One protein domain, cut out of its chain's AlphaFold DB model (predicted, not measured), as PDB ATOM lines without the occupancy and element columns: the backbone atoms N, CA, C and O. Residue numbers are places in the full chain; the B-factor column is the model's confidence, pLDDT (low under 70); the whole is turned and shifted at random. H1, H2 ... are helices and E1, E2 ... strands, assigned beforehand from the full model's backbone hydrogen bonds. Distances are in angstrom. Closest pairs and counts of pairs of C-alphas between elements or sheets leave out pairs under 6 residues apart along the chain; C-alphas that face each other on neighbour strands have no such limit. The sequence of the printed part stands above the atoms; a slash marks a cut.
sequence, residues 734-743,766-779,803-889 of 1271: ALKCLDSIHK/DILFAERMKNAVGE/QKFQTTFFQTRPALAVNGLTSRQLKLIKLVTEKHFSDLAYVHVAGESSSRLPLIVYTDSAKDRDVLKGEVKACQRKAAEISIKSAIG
ATOM      1  N   ALA A 734     -96.884  -2.666 -76.248       75.19
ATOM      2  CA  ALA A 734     -96.464  -3.556 -77.326       75.19
ATOM      3  C   ALA A 734     -97.385  -4.769 -77.497       75.19
ATOM      4  O   ALA A 734     -97.772  -5.113 -78.616       75.19
ATOM      5  N   LEU A 735     -97.737  -5.419 -76.385       78.62
ATOM      6  CA  LEU A 735     -98.638  -6.568 -76.375       78.62
ATOM      7  C   LEU A 735    -100.068  -6.154 -76.759       78.62
ATOM      8  O   LEU A 735    -100.702  -6.841 -77.560       78.62
ATOM      9  N   LYS A 736    -100.548  -4.996 -76.283       76.94
ATOM     10  CA  LYS A 736    -101.852  -4.430 -76.681       76.94
ATOM     11  C   LYS A 736    -101.909  -4.094 -78.173       76.94
ATOM     12  O   LYS A 736    -102.884  -4.452 -78.833       76.94
ATOM     13  N   CYS A 737    -100.877  -3.453 -78.722       70.75
ATOM     14  CA  CYS A 737    -100.773  -3.147 -80.151       70.75
ATOM     15  C   CYS A 737    -100.757  -4.424 -80.996       70.75
ATOM     16  O   CYS A 737    -101.455  -4.498 -82.007       70.75
ATOM     17  N   LEU A 738    -100.027  -5.456 -80.559       72.12
ATOM     18  CA  LEU A 738    -100.005  -6.756 -81.231       72.12
ATOM     19  C   LEU A 738    -101.404  -7.398 -81.295       72.12
ATOM     20  O   LEU A 738    -101.782  -7.948 -82.332       72.12
ATOM     21  N   ASP A 739    -102.185  -7.291 -80.218       68.31
ATOM     22  CA  ASP A 739    -103.555  -7.805 -80.166       68.31
ATOM     23  C   ASP A 739    -104.565  -6.934 -80.950       68.31
ATOM     24  O   ASP A 739    -105.538  -7.473 -81.485       68.31
ATOM     25  N   SER A 740    -104.339  -5.616 -81.072       63.72
ATOM     26  CA  SER A 740    -105.196  -4.683 -81.834       63.72
ATOM     27  C   SER A 740    -104.997  -4.783 -83.346       63.72
ATOM     28  O   SER A 740    -105.979  -4.912 -84.076       63.72
ATOM     29  N   ILE A 741    -103.743  -4.826 -83.821       59.44
ATOM     30  CA  ILE A 741    -103.400  -5.031 -85.247       59.44
ATOM     31  C   ILE A 741    -104.074  -6.304 -85.780       59.44
ATOM     32  O   ILE A 741    -104.505  -6.372 -86.930       59.44
ATOM     33  N   HIS A 742    -104.219  -7.313 -84.920       52.91
ATOM     34  CA  HIS A 742    -104.883  -8.559 -85.268       52.91
ATOM     35  C   HIS A 742    -106.417  -8.457 -85.331       52.91
ATOM     36  O   HIS A 742    -107.037  -9.212 -86.079       52.91
ATOM     37  N   LYS A 743    -107.039  -7.546 -84.570       49.06
ATOM     38  CA  LYS A 743    -108.499  -7.341 -84.555       49.06
ATOM     39  C   LYS A 743    -108.979  -6.442 -85.695       49.06
ATOM     40  O   LYS A 743    -109.986  -6.775 -86.317       49.06
ATOM     41  N   ASP A 766     -87.477   0.990-114.359       76.81
ATOM     42  CA  ASP A 766     -88.476   0.246-113.581       76.81
ATOM     43  C   ASP A 766     -89.353  -0.617-114.504       76.81
ATOM     44  O   ASP A 766     -89.681  -1.748-114.151       76.81
ATOM     45  N   ILE A 767     -89.672  -0.119-115.708       77.88
ATOM     46  CA  ILE A 767     -90.418  -0.861-116.740       77.88
ATOM     47  C   ILE A 767     -89.603  -2.071-117.212       77.88
ATOM     48  O   ILE A 767     -90.098  -3.197-117.208       77.88
ATOM     49  N   LEU A 768     -88.333  -1.853-117.564       79.19
ATOM     50  CA  LEU A 768     -87.441  -2.926-118.010       79.19
ATOM     51  C   LEU A 768     -87.194  -3.960-116.906       79.19
ATOM     52  O   LEU A 768     -87.139  -5.155-117.189       79.19
ATOM     53  N   PHE A 769     -87.052  -3.523-115.652       83.19
ATOM     54  CA  PHE A 769     -86.911  -4.427-114.514       83.19
ATOM     55  C   PHE A 769     -88.183  -5.254-114.285       83.19
ATOM     56  O   PHE A 769     -88.092  -6.469-114.118       83.19
ATOM     57  N   ALA A 770     -89.360  -4.625-114.328       82.12
ATOM     58  CA  ALA A 770     -90.640  -5.309-114.168       82.12
ATOM     59  C   ALA A 770     -90.866  -6.380-115.248       82.12
ATOM     60  O   ALA A 770     -91.251  -7.501-114.913       82.12
ATOM     61  N   GLU A 771     -90.556  -6.082-116.514       81.12
ATOM     62  CA  GLU A 771     -90.728  -7.046-117.610       81.12
ATOM     63  C   GLU A 771     -89.743  -8.223-117.501       81.12
ATOM     64  O   GLU A 771     -90.131  -9.376-117.691       81.12
ATOM     65  N   ARG A 772     -88.487  -7.974-117.092       81.75
ATOM     66  CA  ARG A 772     -87.531  -9.060-116.792       81.75
ATOM     67  C   ARG A 772     -88.025  -9.948-115.655       81.75
ATOM     68  O   ARG A 772     -87.937 -11.168-115.753       81.75
ATOM     69  N   MET A 773     -88.558  -9.344-114.592       84.56
ATOM     70  CA  MET A 773     -89.058 -10.093-113.443       84.56
ATOM     71  C   MET A 773     -90.296 -10.920-113.769       84.56
ATOM     72  O   MET A 773     -90.419 -12.046-113.294       84.56
ATOM     73  N   LYS A 774     -91.185 -10.397-114.615       84.94
ATOM     74  CA  LYS A 774     -92.342 -11.129-115.131       84.94
ATOM     75  C   LYS A 774     -91.912 -12.387-115.887       84.94
ATOM     76  O   LYS A 774     -92.455 -13.454-115.621       84.94
ATOM     77  N   ASN A 775     -90.916 -12.279-116.766       82.25
ATOM     78  CA  ASN A 775     -90.406 -13.432-117.510       82.25
ATOM     79  C   ASN A 775     -89.732 -14.450-116.580       82.25
ATOM     80  O   ASN A 775     -90.087 -15.622-116.622       82.25
ATOM     81  N   ALA A 776     -88.860 -14.006-115.670       81.81
ATOM     82  CA  ALA A 776     -88.148 -14.898-114.750       81.81
ATOM     83  C   ALA A 776     -89.091 -15.675-113.807       81.81
ATOM     84  O   ALA A 776     -88.956 -16.887-113.639       81.81
ATOM     85  N   VAL A 777     -90.083 -14.999-113.213       84.50
ATOM     86  CA  VAL A 777     -91.097 -15.654-112.363       84.50
ATOM     87  C   VAL A 777     -91.990 -16.580-113.197       84.50
ATOM     88  O   VAL A 777     -92.358 -17.662-112.736       84.50
ATOM     89  N   GLY A 778     -92.302 -16.188-114.436       82.75
ATOM     90  CA  GLY A 778     -93.070 -16.999-115.379       82.75
ATOM     91  C   GLY A 778     -92.363 -18.295-115.780       82.75
ATOM     92  O   GLY A 778     -93.001 -19.346-115.788       82.75
ATOM     93  N   GLU A 779     -91.058 -18.241-116.049       82.12
ATOM     94  CA  GLU A 779     -90.225 -19.410-116.360       82.12
ATOM     95  C   GLU A 779     -90.128 -20.368-115.170       82.12
ATOM     96  O   GLU A 779     -90.351 -21.569-115.330       82.12
ATOM     97  N   GLN A 803     -77.778 -16.063-108.107       52.91
ATOM     98  CA  GLN A 803     -77.542 -15.736-106.691       52.91
ATOM     99  C   GLN A 803     -78.734 -15.040-106.010       52.91
ATOM    100  O   GLN A 803     -78.794 -15.008-104.782       52.91
ATOM    101  N   LYS A 804     -79.683 -14.477-106.774       59.56
ATOM    102  CA  LYS A 804     -80.770 -13.635-106.233       59.56
ATOM    103  C   LYS A 804     -82.107 -14.357-106.068       59.56
ATOM    104  O   LYS A 804     -82.942 -13.879-105.304       59.56
ATOM    105  N   PHE A 805     -82.311 -15.486-106.744       71.94
ATOM    106  CA  PHE A 805     -83.555 -16.257-106.696       71.94
ATOM    107  C   PHE A 805     -83.265 -17.722-106.379       71.94
ATOM    108  O   PHE A 805     -82.543 -18.381-107.122       71.94
ATOM    109  N   GLN A 806     -83.830 -18.233-105.285       77.56
ATOM    110  CA  GLN A 806     -83.614 -19.609-104.837       77.56
ATOM    111  C   GLN A 806     -84.947 -20.310-104.593       77.56
ATOM    112  O   GLN A 806     -85.777 -19.827-103.826       77.56
ATOM    113  N   THR A 807     -85.153 -21.470-105.214       80.38
ATOM    114  CA  THR A 807     -86.341 -22.290-104.945       80.38
ATOM    115  C   THR A 807     -86.218 -22.930-103.565       80.38
ATOM    116  O   THR A 807     -85.216 -23.567-103.247       80.38
ATOM    117  N   THR A 808     -87.244 -22.751-102.744       81.38
ATOM    118  CA  THR A 808     -87.386 -23.281-101.388       81.38
ATOM    119  C   THR A 808     -88.816 -23.791-101.189       81.38
ATOM    120  O   THR A 808     -89.640 -23.731-102.101       81.38
ATOM    121  N   PHE A 809     -89.130 -24.299-100.004       80.00
ATOM    122  CA  PHE A 809     -90.489 -24.658 -99.619       80.00
ATOM    123  C   PHE A 809     -90.918 -23.811 -98.425       80.00
ATOM    124  O   PHE A 809     -90.206 -23.723 -97.425       80.00
ATOM    125  N   PHE A 810     -92.091 -23.186 -98.521       80.31
ATOM    126  CA  PHE A 810     -92.760 -22.615 -97.356       80.31
ATOM    127  C   PHE A 810     -93.790 -23.628 -96.863       80.31
ATOM    128  O   PHE A 810     -94.817 -23.852 -97.506       80.31
ATOM    129  N   GLN A 811     -93.479 -24.267 -95.734       80.25
ATOM    130  CA  GLN A 811     -94.162 -25.476 -95.273       80.25
ATOM    131  C   GLN A 811     -94.123 -26.577 -96.347       80.25
ATOM    132  O   GLN A 811     -93.053 -27.101 -96.640       80.25
ATOM    133  N   THR A 812     -95.263 -26.910 -96.952       79.12
ATOM    134  CA  THR A 812     -95.397 -27.913 -98.018       79.12
ATOM    135  C   THR A 812     -95.535 -27.297 -99.415       79.12
ATOM    136  O   THR A 812     -95.615 -28.038-100.393       79.12
ATOM    137  N   ARG A 813     -95.553 -25.959 -99.537       85.12
ATOM    138  CA  ARG A 813     -95.768 -25.249-100.809       85.12
ATOM    139  C   ARG A 813     -94.440 -24.852-101.463       85.12
ATOM    140  O   ARG A 813     -93.583 -24.299-100.766       85.12
ATOM    141  N   PRO A 814     -94.263 -25.064-102.781       86.88
ATOM    142  CA  PRO A 814     -93.119 -24.529-103.514       86.88
ATOM    143  C   PRO A 814     -93.073 -23.001-103.419       86.88
ATOM    144  O   PRO A 814     -94.086 -22.320-103.600       86.88
ATOM    145  N   ALA A 815     -91.895 -22.456-103.142       86.44
ATOM    146  CA  ALA A 815     -91.679 -21.030-102.967       86.44
ATOM    147  C   ALA A 815     -90.378 -20.574-103.636       86.44
ATOM    148  O   ALA A 815     -89.400 -21.312-103.701       86.44
ATOM    149  N   LEU A 816     -90.346 -19.335-104.108       86.31
ATOM    150  CA  LEU A 816     -89.155 -18.689-104.642       86.31
ATOM    151  C   LEU A 816     -88.694 -17.617-103.653       86.31
ATOM    152  O   LEU A 816     -89.395 -16.628-103.435       86.31
ATOM    153  N   ALA A 817     -87.530 -17.821-103.043       81.69
ATOM    154  CA  ALA A 817     -86.886 -16.847-102.175       81.69
ATOM    155  C   ALA A 817     -86.163 -15.784-102.996       81.69
ATOM    156  O   ALA A 817     -85.447 -16.109-103.944       81.69
ATOM    157  N   VAL A 818     -86.350 -14.521-102.613       81.38
ATOM    158  CA  VAL A 818     -85.816 -13.358-103.326       81.38
ATOM    159  C   VAL A 818     -84.804 -12.628-102.435       81.38
ATOM    160  O   VAL A 818     -85.175 -12.055-101.413       81.38
ATOM    161  N   ASN A 819     -83.529 -12.612-102.828       74.12
ATOM    162  CA  ASN A 819     -82.417 -12.083-102.027       74.12
ATOM    163  C   ASN A 819     -81.653 -10.957-102.753       74.12
ATOM    164  O   ASN A 819     -81.565 -10.934-103.980       74.12
ATOM    165  N   GLY A 820     -81.070 -10.021-101.989       65.19
ATOM    166  CA  GLY A 820     -80.142  -9.004-102.518       65.19
ATOM    167  C   GLY A 820     -80.775  -7.951-103.442       65.19
ATOM    168  O   GLY A 820     -80.151  -7.529-104.420       65.19
ATOM    169  N   LEU A 821     -82.027  -7.554-103.176       75.62
ATOM    170  CA  LEU A 821     -82.767  -6.548-103.950       75.62
ATOM    171  C   LEU A 821     -83.182  -5.347-103.092       75.62
ATOM    172  O   LEU A 821     -83.480  -5.474-101.907       75.62
ATOM    173  N   THR A 822     -83.255  -4.173-103.722       73.88
ATOM    174  CA  THR A 822     -83.668  -2.924-103.062       73.88
ATOM    175  C   THR A 822     -85.162  -2.917-102.715       73.88
ATOM    176  O   THR A 822     -85.978  -3.543-103.396       73.88
ATOM    177  N   SER A 823     -85.574  -2.116-101.724       69.62
ATOM    178  CA  SER A 823     -86.993  -1.952-101.348       69.62
ATOM    179  C   SER A 823     -87.894  -1.526-102.517       69.62
ATOM    180  O   SER A 823     -89.062  -1.911-102.570       69.62
ATOM    181  N   ARG A 824     -87.366  -0.746-103.476       73.62
ATOM    182  CA  ARG A 824     -88.089  -0.346-104.698       73.62
ATOM    183  C   ARG A 824     -88.285  -1.537-105.642       73.62
ATOM    184  O   ARG A 824     -89.396  -1.744-106.120       73.62
ATOM    185  N   GLN A 825     -87.252  -2.352-105.850       79.75
ATOM    186  CA  GLN A 825     -87.325  -3.567-106.669       79.75
ATOM    187  C   GLN A 825     -88.266  -4.620-106.071       79.75
ATOM    188  O   GLN A 825     -89.058  -5.204-106.804       79.75
ATOM    189  N   LEU A 826     -88.252  -4.817-104.748       79.12
ATOM    190  CA  LEU A 826     -89.172  -5.737-104.064       79.12
ATOM    191  C   LEU A 826     -90.641  -5.307-104.212       79.12
ATOM    192  O   LEU A 826     -91.507  -6.141-104.470       79.12
ATOM    193  N   LYS A 827     -90.933  -3.997-104.130       78.62
ATOM    194  CA  LYS A 827     -92.278  -3.460-104.416       78.62
ATOM    195  C   LYS A 827     -92.705  -3.727-105.862       78.62
ATOM    196  O   LYS A 827     -93.847  -4.117-106.086       78.62
ATOM    197  N   LEU A 828     -91.798  -3.556-106.827       79.62
ATOM    198  CA  LEU A 828     -92.070  -3.860-108.236       79.62
ATOM    199  C   LEU A 828     -92.325  -5.356-108.457       79.62
ATOM    200  O   LEU A 828     -93.270  -5.703-109.155       79.62
ATOM    201  N   ILE A 829     -91.553  -6.243-107.820       83.69
ATOM    202  CA  ILE A 829     -91.767  -7.698-107.896       83.69
ATOM    203  C   ILE A 829     -93.127  -8.083-107.320       83.69
ATOM    204  O   ILE A 829     -93.840  -8.866-107.947       83.69
ATOM    205  N   LYS A 830     -93.517  -7.514-106.173       83.50
ATOM    206  CA  LYS A 830     -94.852  -7.724-105.601       83.50
ATOM    207  C   LYS A 830     -95.943  -7.342-106.606       83.50
ATOM    208  O   LYS A 830     -96.806  -8.164-106.895       83.50
ATOM    209  N   LEU A 831     -95.857  -6.142-107.187       81.69
ATOM    210  CA  LEU A 831     -96.823  -5.658-108.179       81.69
ATOM    211  C   LEU A 831     -96.877  -6.550-109.424       81.69
ATOM    212  O   LEU A 831     -97.962  -6.882-109.889       81.69
ATOM    213  N   VAL A 832     -95.725  -6.965-109.954       83.88
ATOM    214  CA  VAL A 832     -95.650  -7.869-111.112       83.88
ATOM    215  C   VAL A 832     -96.277  -9.223-110.785       83.88
ATOM    216  O   VAL A 832     -97.056  -9.740-111.584       83.88
ATOM    217  N   THR A 833     -95.977  -9.768-109.604       84.81
ATOM    218  CA  THR A 833     -96.507 -11.058-109.147       84.81
ATOM    219  C   THR A 833     -98.029 -11.001-109.033       84.81
ATOM    220  O   THR A 833     -98.720 -11.797-109.659       84.81
ATOM    221  N   GLU A 834     -98.554 -10.010-108.310       82.50
ATOM    222  CA  GLU A 834     -99.993  -9.854-108.055       82.50
ATOM    223  C   GLU A 834    -100.792  -9.487-109.316       82.50
ATOM    224  O   GLU A 834    -101.950  -9.883-109.444       82.50
ATOM    225  N   LYS A 835    -100.187  -8.755-110.264       83.12
ATOM    226  CA  LYS A 835    -100.852  -8.331-111.506       83.12
ATOM    227  C   LYS A 835    -100.896  -9.427-112.570       83.12
ATOM    228  O   LYS A 835    -101.868  -9.495-113.318       83.12
ATOM    229  N   HIS A 836     -99.841 -10.235-112.690       82.62
ATOM    230  CA  HIS A 836     -99.679 -11.163-113.816       82.62
ATOM    231  C   HIS A 836     -99.893 -12.638-113.460       82.62
ATOM    232  O   HIS A 836    -100.132 -13.428-114.373       82.62
ATOM    233  N   PHE A 837     -99.845 -13.016-112.178       86.19
ATOM    234  CA  PHE A 837     -99.945 -14.412-111.754       86.19
ATOM    235  C   PHE A 837    -101.058 -14.593-110.723       86.19
ATOM    236  O   PHE A 837    -100.976 -14.133-109.586       86.19
ATOM    237  N   SER A 838    -102.120 -15.286-111.127       81.50
ATOM    238  CA  SER A 838    -103.303 -15.520-110.298       81.50
ATOM    239  C   SER A 838    -103.188 -16.739-109.391       81.50
ATOM    240  O   SER A 838    -104.160 -17.045-108.717       81.50
ATOM    241  N   ASP A 839    -102.055 -17.430-109.358       84.62
ATOM    242  CA  ASP A 839    -101.772 -18.635-108.569       84.62
ATOM    243  C   ASP A 839    -100.484 -18.506-107.737       84.62
ATOM    244  O   ASP A 839    -100.110 -19.427-107.015       84.62
ATOM    245  N   LEU A 840     -99.838 -17.337-107.775       88.00
ATOM    246  CA  LEU A 840     -98.687 -16.994-106.944       88.00
ATOM    247  C   LEU A 840     -99.074 -15.942-105.897       88.00
ATOM    248  O   LEU A 840     -99.843 -15.020-106.168       88.00
ATOM    249  N   ALA A 841     -98.516 -16.062-104.696       84.44
ATOM    250  CA  ALA A 841     -98.711 -15.123-103.599       84.44
ATOM    251  C   ALA A 841     -97.363 -14.592-103.103       84.44
ATOM    252  O   ALA A 841     -96.483 -15.358-102.717       84.44
ATOM    253  N   TYR A 842     -97.213 -13.270-103.082       83.38
ATOM    254  CA  TYR A 842     -96.029 -12.618-102.531       83.38
ATOM    255  C   TYR A 842     -96.200 -12.415-101.018       83.38
ATOM    256  O   TYR A 842     -97.093 -11.686-100.578       83.38
ATOM    257  N   VAL A 843     -95.346 -13.043-100.208       81.81
ATOM    258  CA  VAL A 843     -95.421 -13.024 -98.739       81.81
ATOM    259  C   VAL A 843     -94.071 -12.674 -98.118       81.81
ATOM    260  O   VAL A 843     -93.019 -12.910 -98.701       81.81
ATOM    261  N   HIS A 844     -94.093 -12.107 -96.910       77.25
ATOM    262  CA  HIS A 844     -92.881 -11.878 -96.122       77.25
ATOM    263  C   HIS A 844     -92.885 -12.801 -94.911       77.25
ATOM    264  O   HIS A 844     -93.818 -12.757 -94.104       77.25
ATOM    265  N   VAL A 845     -91.826 -13.586 -94.760       71.06
ATOM    266  CA  VAL A 845     -91.664 -14.535 -93.653       71.06
ATOM    267  C   VAL A 845     -90.491 -14.093 -92.783       71.06
ATOM    268  O   VAL A 845     -89.500 -13.569 -93.287       71.06
ATOM    269  N   ALA A 846     -90.603 -14.243 -91.464       59.00
ATOM    270  CA  ALA A 846     -89.489 -13.974 -90.561       59.00
ATOM    271  C   ALA A 846     -88.425 -15.076 -90.716       59.00
ATOM    272  O   ALA A 846     -88.724 -16.245 -90.481       59.00
ATOM    273  N   GLY A 847     -87.211 -14.719 -91.146       55.88
ATOM    274  CA  GLY A 847     -86.070 -15.641 -91.180       55.88
ATOM    275  C   GLY A 847     -85.413 -15.814 -89.803       55.88
ATOM    276  O   GLY A 847     -85.677 -15.036 -88.887       55.88
ATOM    277  N   GLU A 848     -84.508 -16.792 -89.678       43.03
ATOM    278  CA  GLU A 848     -83.790 -17.139 -88.431       43.03
ATOM    279  C   GLU A 848     -82.989 -15.970 -87.811       43.03
ATOM    280  O   GLU A 848     -82.689 -15.987 -86.623       43.03
ATOM    281  N   SER A 849     -82.681 -14.924 -88.588       35.66
ATOM    282  CA  SER A 849     -81.831 -13.782 -88.205       35.66
ATOM    283  C   SER A 849     -82.558 -12.426 -88.111       35.66
ATOM    284  O   SER A 849     -81.956 -11.379 -88.358       35.66
ATOM    285  N   SER A 850     -83.859 -12.404 -87.801       41.94
ATOM    286  CA  SER A 850     -84.678 -11.171 -87.695       41.94
ATOM    287  C   SER A 850     -84.806 -10.356 -89.001       41.94
ATOM    288  O   SER A 850     -85.224  -9.193 -89.003       41.94
ATOM    289  N   SER A 851     -84.457 -10.940 -90.149       49.62
ATOM    290  CA  SER A 851     -84.666 -10.368 -91.485       49.62
ATOM    291  C   SER A 851     -85.951 -10.922 -92.105       49.62
ATOM    292  O   SER A 851     -86.140 -12.136 -92.168       49.62
ATOM    293  N   ARG A 852     -86.842 -10.033 -92.567       64.31
ATOM    294  CA  ARG A 852     -88.042 -10.417 -93.328       64.31
ATOM    295  C   ARG A 852     -87.600 -10.923 -94.702       64.31
ATOM    296  O   ARG A 852     -87.124 -10.130 -95.508       64.31
ATOM    297  N   LEU A 853     -87.746 -12.218 -94.946       71.69
ATOM    298  CA  LEU A 853     -87.434 -12.864 -96.211       71.69
ATOM    299  C   LEU A 853     -88.656 -12.755 -97.143       71.69
ATOM    300  O   LEU A 853     -89.727 -13.264 -96.790       71.69
ATOM    301  N   PRO A 854     -88.549 -12.074 -98.294       81.19
ATOM    302  CA  PRO A 854     -89.621 -12.049 -99.277       81.19
ATOM    303  C   PRO A 854     -89.648 -13.365-100.068       81.19
ATOM    304  O   PRO A 854     -88.638 -13.797-100.628       81.19
ATOM    305  N   LEU A 855     -90.819 -13.997-100.107       85.06
ATOM    306  CA  LEU A 855     -91.082 -15.256-100.798       85.06
ATOM    307  C   LEU A 855     -92.230 -15.084-101.799       85.06
ATOM    308  O   LEU A 855     -93.242 -14.454-101.492       85.06
ATOM    309  N   ILE A 856     -92.103 -15.709-102.967       87.81
ATOM    310  CA  ILE A 856     -93.207 -15.913-103.912       87.81
ATOM    311  C   ILE A 856     -93.652 -17.366-103.781       87.81
ATOM    312  O   ILE A 856     -92.914 -18.268-104.158       87.81
ATOM    313  N   VAL A 857     -94.829 -17.605-103.212       87.12
ATOM    314  CA  VAL A 857     -95.333 -18.948-102.894       87.12
ATOM    315  C   VAL A 857     -96.406 -19.345-103.898       87.12
ATOM    316  O   VAL A 857     -97.311 -18.561-104.183       87.12
ATOM    317  N   TYR A 858     -96.311 -20.561-104.422       88.19
ATOM    318  CA  TYR A 858     -97.331 -21.131-105.294       88.19
ATOM    319  C   TYR A 858     -98.538 -21.627-104.482       88.19
ATOM    320  O   TYR A 858     -98.379 -22.204-103.405       88.19
ATOM    321  N   THR A 859     -99.745 -21.364-104.989       86.12
ATOM    322  CA  THR A 859    -101.026 -21.704-104.349       86.12
ATOM    323  C   THR A 859    -101.937 -22.416-105.342       86.12
ATOM    324  O   THR A 859    -102.203 -21.889-106.421       86.12
ATOM    325  N   ASP A 860    -102.471 -23.577-104.960       81.38
ATOM    326  CA  ASP A 860    -103.296 -24.410-105.853       81.38
ATOM    327  C   ASP A 860    -104.730 -23.881-106.031       81.38
ATOM    328  O   ASP A 860    -105.432 -24.232-106.980       81.38
ATOM    329  N   SER A 861    -105.210 -23.045-105.104       82.19
ATOM    330  CA  SER A 861    -106.557 -22.466-105.154       82.19
ATOM    331  C   SER A 861    -106.660 -21.153-104.375       82.19
ATOM    332  O   SER A 861    -105.833 -20.851-103.514       82.19
ATOM    333  N   ALA A 862    -107.732 -20.387-104.612       77.19
ATOM    334  CA  ALA A 862    -108.034 -19.190-103.822       77.19
ATOM    335  C   ALA A 862    -108.184 -19.504-102.318       77.19
ATOM    336  O   ALA A 862    -107.696 -18.752-101.482       77.19
ATOM    337  N   LYS A 863    -108.769 -20.662-101.982       80.31
ATOM    338  CA  LYS A 863    -108.902 -21.136-100.596       80.31
ATOM    339  C   LYS A 863    -107.543 -21.448 -99.962       80.31
ATOM    340  O   LYS A 863    -107.319 -21.109 -98.807       80.31
ATOM    341  N   ASP A 864    -106.633 -22.060-100.720       81.38
ATOM    342  CA  ASP A 864    -105.266 -22.340-100.264       81.38
ATOM    343  C   ASP A 864    -104.462 -21.048-100.030       81.38
ATOM    344  O   ASP A 864    -103.725 -20.935 -99.053       81.38
ATOM    345  N   ARG A 865    -104.681 -20.016-100.855       80.25
ATOM    346  CA  ARG A 865    -104.105 -18.682-100.631       80.25
ATOM    347  C   ARG A 865    -104.577 -18.040 -99.328       80.25
ATOM    348  O   ARG A 865    -103.773 -17.398 -98.652       80.25
ATOM    349  N   ASP A 866    -105.852 -18.174 -98.977       78.62
ATOM    350  CA  ASP A 866    -106.375 -17.621 -97.722       78.62
ATOM    351  C   ASP A 866    -105.806 -18.358 -96.502       78.62
ATOM    352  O   ASP A 866    -105.442 -17.721 -95.510       78.62
ATOM    353  N   VAL A 867    -105.618 -19.679 -96.610       83.69
ATOM    354  CA  VAL A 867    -104.906 -20.485 -95.602       83.69
ATOM    355  C   VAL A 867    -103.448 -20.028 -95.468       83.69
ATOM    356  O   VAL A 867    -103.008 -19.734 -94.357       83.69
ATOM    357  N   LEU A 868    -102.728 -19.861 -96.584       82.50
ATOM    358  CA  LEU A 868    -101.357 -19.340 -96.603       82.50
ATOM    359  C   LEU A 868    -101.261 -17.960 -95.929       82.50
ATOM    360  O   LEU A 868    -100.354 -17.717 -95.133       82.50
ATOM    361  N   LYS A 869    -102.203 -17.050 -96.209       79.50
ATOM    362  CA  LYS A 869    -102.260 -15.736 -95.546       79.50
ATOM    363  C   LYS A 869    -102.461 -15.875 -94.034       79.50
ATOM    364  O   LYS A 869    -101.796 -15.166 -93.281       79.50
ATOM    365  N   GLY A 870    -103.331 -16.783 -93.588       78.38
ATOM    366  CA  GLY A 870    -103.533 -17.084 -92.167       78.38
ATOM    367  C   GLY A 870    -102.270 -17.626 -91.484       78.38
ATOM    368  O   GLY A 870    -101.892 -17.150 -90.413       78.38
ATOM    369  N   GLU A 871    -101.568 -18.559 -92.129       82.00
ATOM    370  CA  GLU A 871    -100.314 -19.151 -91.640       82.00
ATOM    371  C   GLU A 871     -99.180 -18.122 -91.539       82.00
ATOM    372  O   GLU A 871     -98.471 -18.068 -90.530       82.00
ATOM    373  N   VAL A 872     -99.024 -17.264 -92.554       77.81
ATOM    374  CA  VAL A 872     -98.033 -16.176 -92.545       77.81
ATOM    375  C   VAL A 872     -98.334 -15.187 -91.420       77.81
ATOM    376  O   VAL A 872     -97.414 -14.807 -90.694       77.81
ATOM    377  N   LYS A 873     -99.607 -14.824 -91.208       73.94
ATOM    378  CA  LYS A 873    -100.018 -13.954 -90.092       73.94
ATOM    379  C   LYS A 873     -99.711 -14.582 -88.729       73.94
ATOM    380  O   LYS A 873     -99.155 -13.909 -87.862       73.94
ATOM    381  N   ALA A 874    -100.002 -15.869 -88.539       77.81
ATOM    382  CA  ALA A 874     -99.683 -16.580 -87.298       77.81
ATOM    383  C   ALA A 874     -98.164 -16.652 -87.042       77.81
ATOM    384  O   ALA A 874     -97.705 -16.438 -85.918       77.81
ATOM    385  N   CYS A 875     -97.372 -16.894 -88.090       74.44
ATOM    386  CA  CYS A 875     -95.911 -16.898 -88.020       74.44
ATOM    387  C   CYS A 875     -95.350 -15.511 -87.658       74.44
ATOM    388  O   CYS A 875     -94.496 -15.404 -86.779       74.44
ATOM    389  N   GLN A 876     -95.879 -14.443 -88.266       70.44
ATOM    390  CA  GLN A 876     -95.502 -13.061 -87.958       70.44
ATOM    391  C   GLN A 876     -95.861 -12.665 -86.522       70.44
ATOM    392  O   GLN A 876     -95.034 -12.048 -85.853       70.44
ATOM    393  N   ARG A 877     -97.037 -13.071 -86.018       74.81
ATOM    394  CA  ARG A 877     -97.429 -12.866 -84.615       74.81
ATOM    395  C   ARG A 877     -96.450 -13.547 -83.663       74.81
ATOM    396  O   ARG A 877     -95.907 -12.893 -82.782       74.81
ATOM    397  N   LYS A 878     -96.171 -14.836 -83.873       76.19
ATOM    398  CA  LYS A 878     -95.235 -15.593 -83.030       76.19
ATOM    399  C   LYS A 878     -93.826 -14.988 -83.056       76.19
ATOM    400  O   LYS A 878     -93.174 -14.908 -82.020       76.19
ATOM    401  N   ALA A 879     -93.368 -14.530 -84.222       70.94
ATOM    402  CA  ALA A 879     -92.092 -13.831 -84.354       70.94
ATOM    403  C   ALA A 879     -92.085 -12.485 -83.606       70.94
ATOM    404  O   ALA A 879     -91.102 -12.171 -82.940       70.94
ATOM    405  N   ALA A 880     -93.181 -11.720 -83.663       71.12
ATOM    406  CA  ALA A 880     -93.331 -10.472 -82.917       71.12
ATOM    407  C   ALA A 880     -93.356 -10.707 -81.396       71.12
ATOM    408  O   ALA A 880     -92.659 -10.004 -80.673       71.12
ATOM    409  N   GLU A 881     -94.061 -11.735 -80.907       77.88
ATOM    410  CA  GLU A 881     -94.068 -12.112 -79.481       77.88
ATOM    411  C   GLU A 881     -92.669 -12.501 -78.979       77.88
ATOM    412  O   GLU A 881     -92.255 -12.082 -77.898       77.88
ATOM    413  N   ILE A 882     -91.917 -13.281 -79.765       77.06
ATOM    414  CA  ILE A 882     -90.529 -13.649 -79.443       77.06
ATOM    415  C   ILE A 882     -89.630 -12.408 -79.430       77.06
ATOM    416  O   ILE A 882     -88.806 -12.267 -78.528       77.06
ATOM    417  N   SER A 883     -89.812 -11.490 -80.384       73.56
ATOM    418  CA  SER A 883     -89.055 -10.235 -80.427       73.56
ATOM    419  C   SER A 883     -89.355  -9.352 -79.216       73.56
ATOM    420  O   SER A 883     -88.421  -8.865 -78.592       73.56
ATOM    421  N   ILE A 884     -90.626  -9.201 -78.820       76.56
ATOM    422  CA  ILE A 884     -91.009  -8.439 -77.618       76.56
ATOM    423  C   ILE A 884     -90.347  -9.042 -76.374       76.56
ATOM    424  O   ILE A 884     -89.748  -8.310 -75.592       76.56
ATOM    425  N   LYS A 885     -90.382 -10.373 -76.218       80.25
ATOM    426  CA  LYS A 885     -89.734 -11.061 -75.087       80.25
ATOM    427  C   LYS A 885     -88.215 -10.890 -75.081       80.25
ATOM    428  O   LYS A 885     -87.637 -10.682 -74.021       80.25
ATOM    429  N   SER A 886     -87.571 -10.928 -76.246       77.06
ATOM    430  CA  SER A 886     -86.134 -10.650 -76.380       77.06
ATOM    431  C   SER A 886     -85.787  -9.182 -76.081       77.06
ATOM    432  O   SER A 886     -84.695  -8.895 -75.586       77.06
ATOM    433  N   ALA A 887     -86.698  -8.246 -76.360       77.31
ATOM    434  CA  ALA A 887     -86.489  -6.815 -76.149       77.31
ATOM    435  C   ALA A 887     -86.489  -6.410 -74.664       77.31
ATOM    436  O   ALA A 887     -85.859  -5.410 -74.320       77.31
ATOM    437  N   ILE A 888     -87.133  -7.193 -73.785       85.44
ATOM    438  CA  ILE A 888     -87.173  -6.969 -72.325       85.44
ATOM    439  C   ILE A 888     -85.759  -6.805 -71.750       85.44
ATOM    440  O   ILE A 888     -85.504  -5.860 -70.998       85.44
ATOM    441  N   GLY A 889     -84.860  -7.723 -72.127       87.25
ATOM    442  CA  GLY A 889     -83.435  -7.728 -71.801       87.25
ATOM    443  C   GLY A 889     -83.119  -7.341 -70.353       87.25
ATOM    444  O   GLY A 889     -83.489  -8.050 -69.417       87.25
TER     445      GLY A 889
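Overview. This is residues 734 to 743, 766 to 779 and 803 to 889 of the 1271 residues of the protein "Poly(A)-specific ribonuclease" of Salvia splendens (UniProt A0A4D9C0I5). A strongly twisted sheet of two hairpins, E1 with E2 and E3 with E4, has H3 packed over E4 and E3 on one face; long H4 runs along edge strand E3 and past the sheet. H2 packs on H3, H1 on H4. The printed part has 111 residues, four named helices and four named strands, in the order H1 H2 E1 E2 H3 E3 E4 H4, class mixed; the sheet, E1 - E2 - E4 - E3, is antiparallel. It is only just compact, close to loose: radius of gyration of the C-alphas 15.4 A, spans 45 by 31 by 23 A.

Arrangement. Start at H1, residues 734 to 743: it touches residues 877 to 884 of H4, residues 862 to 888, closest at C-alphas 734 and 884, 7.3 A. H2, residues 766 to 779, touches H3, residues 823 to 836, closest at C-alphas 774 and 832, 6.1 A, at a steep tilt of 55 degrees. Between E1, residues 805 to 810, and E2, residues 813 to 818, find N 808 and O 815 within hydrogen-bond range, 2.8 A. E4, residues 852 to 858, has N 856 and O 816 of E2 at 2.9 A. E3, residues 840 to 846, has N 843 and O 855 of E4 at 2.8 A. H3, height over the sheet 9.4 A, makes two layers, helix on sheet; E2, H3, E3 are a split strand-helix-strand unit, E4 between its strands, its crossover right-handed. H2, H3 and H4 have every O i to N i+4 pair within range; H1 has 5 of 6.

Along the chain. Find C-alpha 734 at (-96.464, -3.556, -77.326), where H1 begins. H4 runs 39.7 A to C-alpha 888 at (-87.173, -6.969, -72.325).

Size, cuts and confidence. Cuts after 743 and 779 leave C-alpha gaps of 36.1 A and 16.4 A. No link printed whole is long. Residues 846 to 852 are among those with pLDDT under 70.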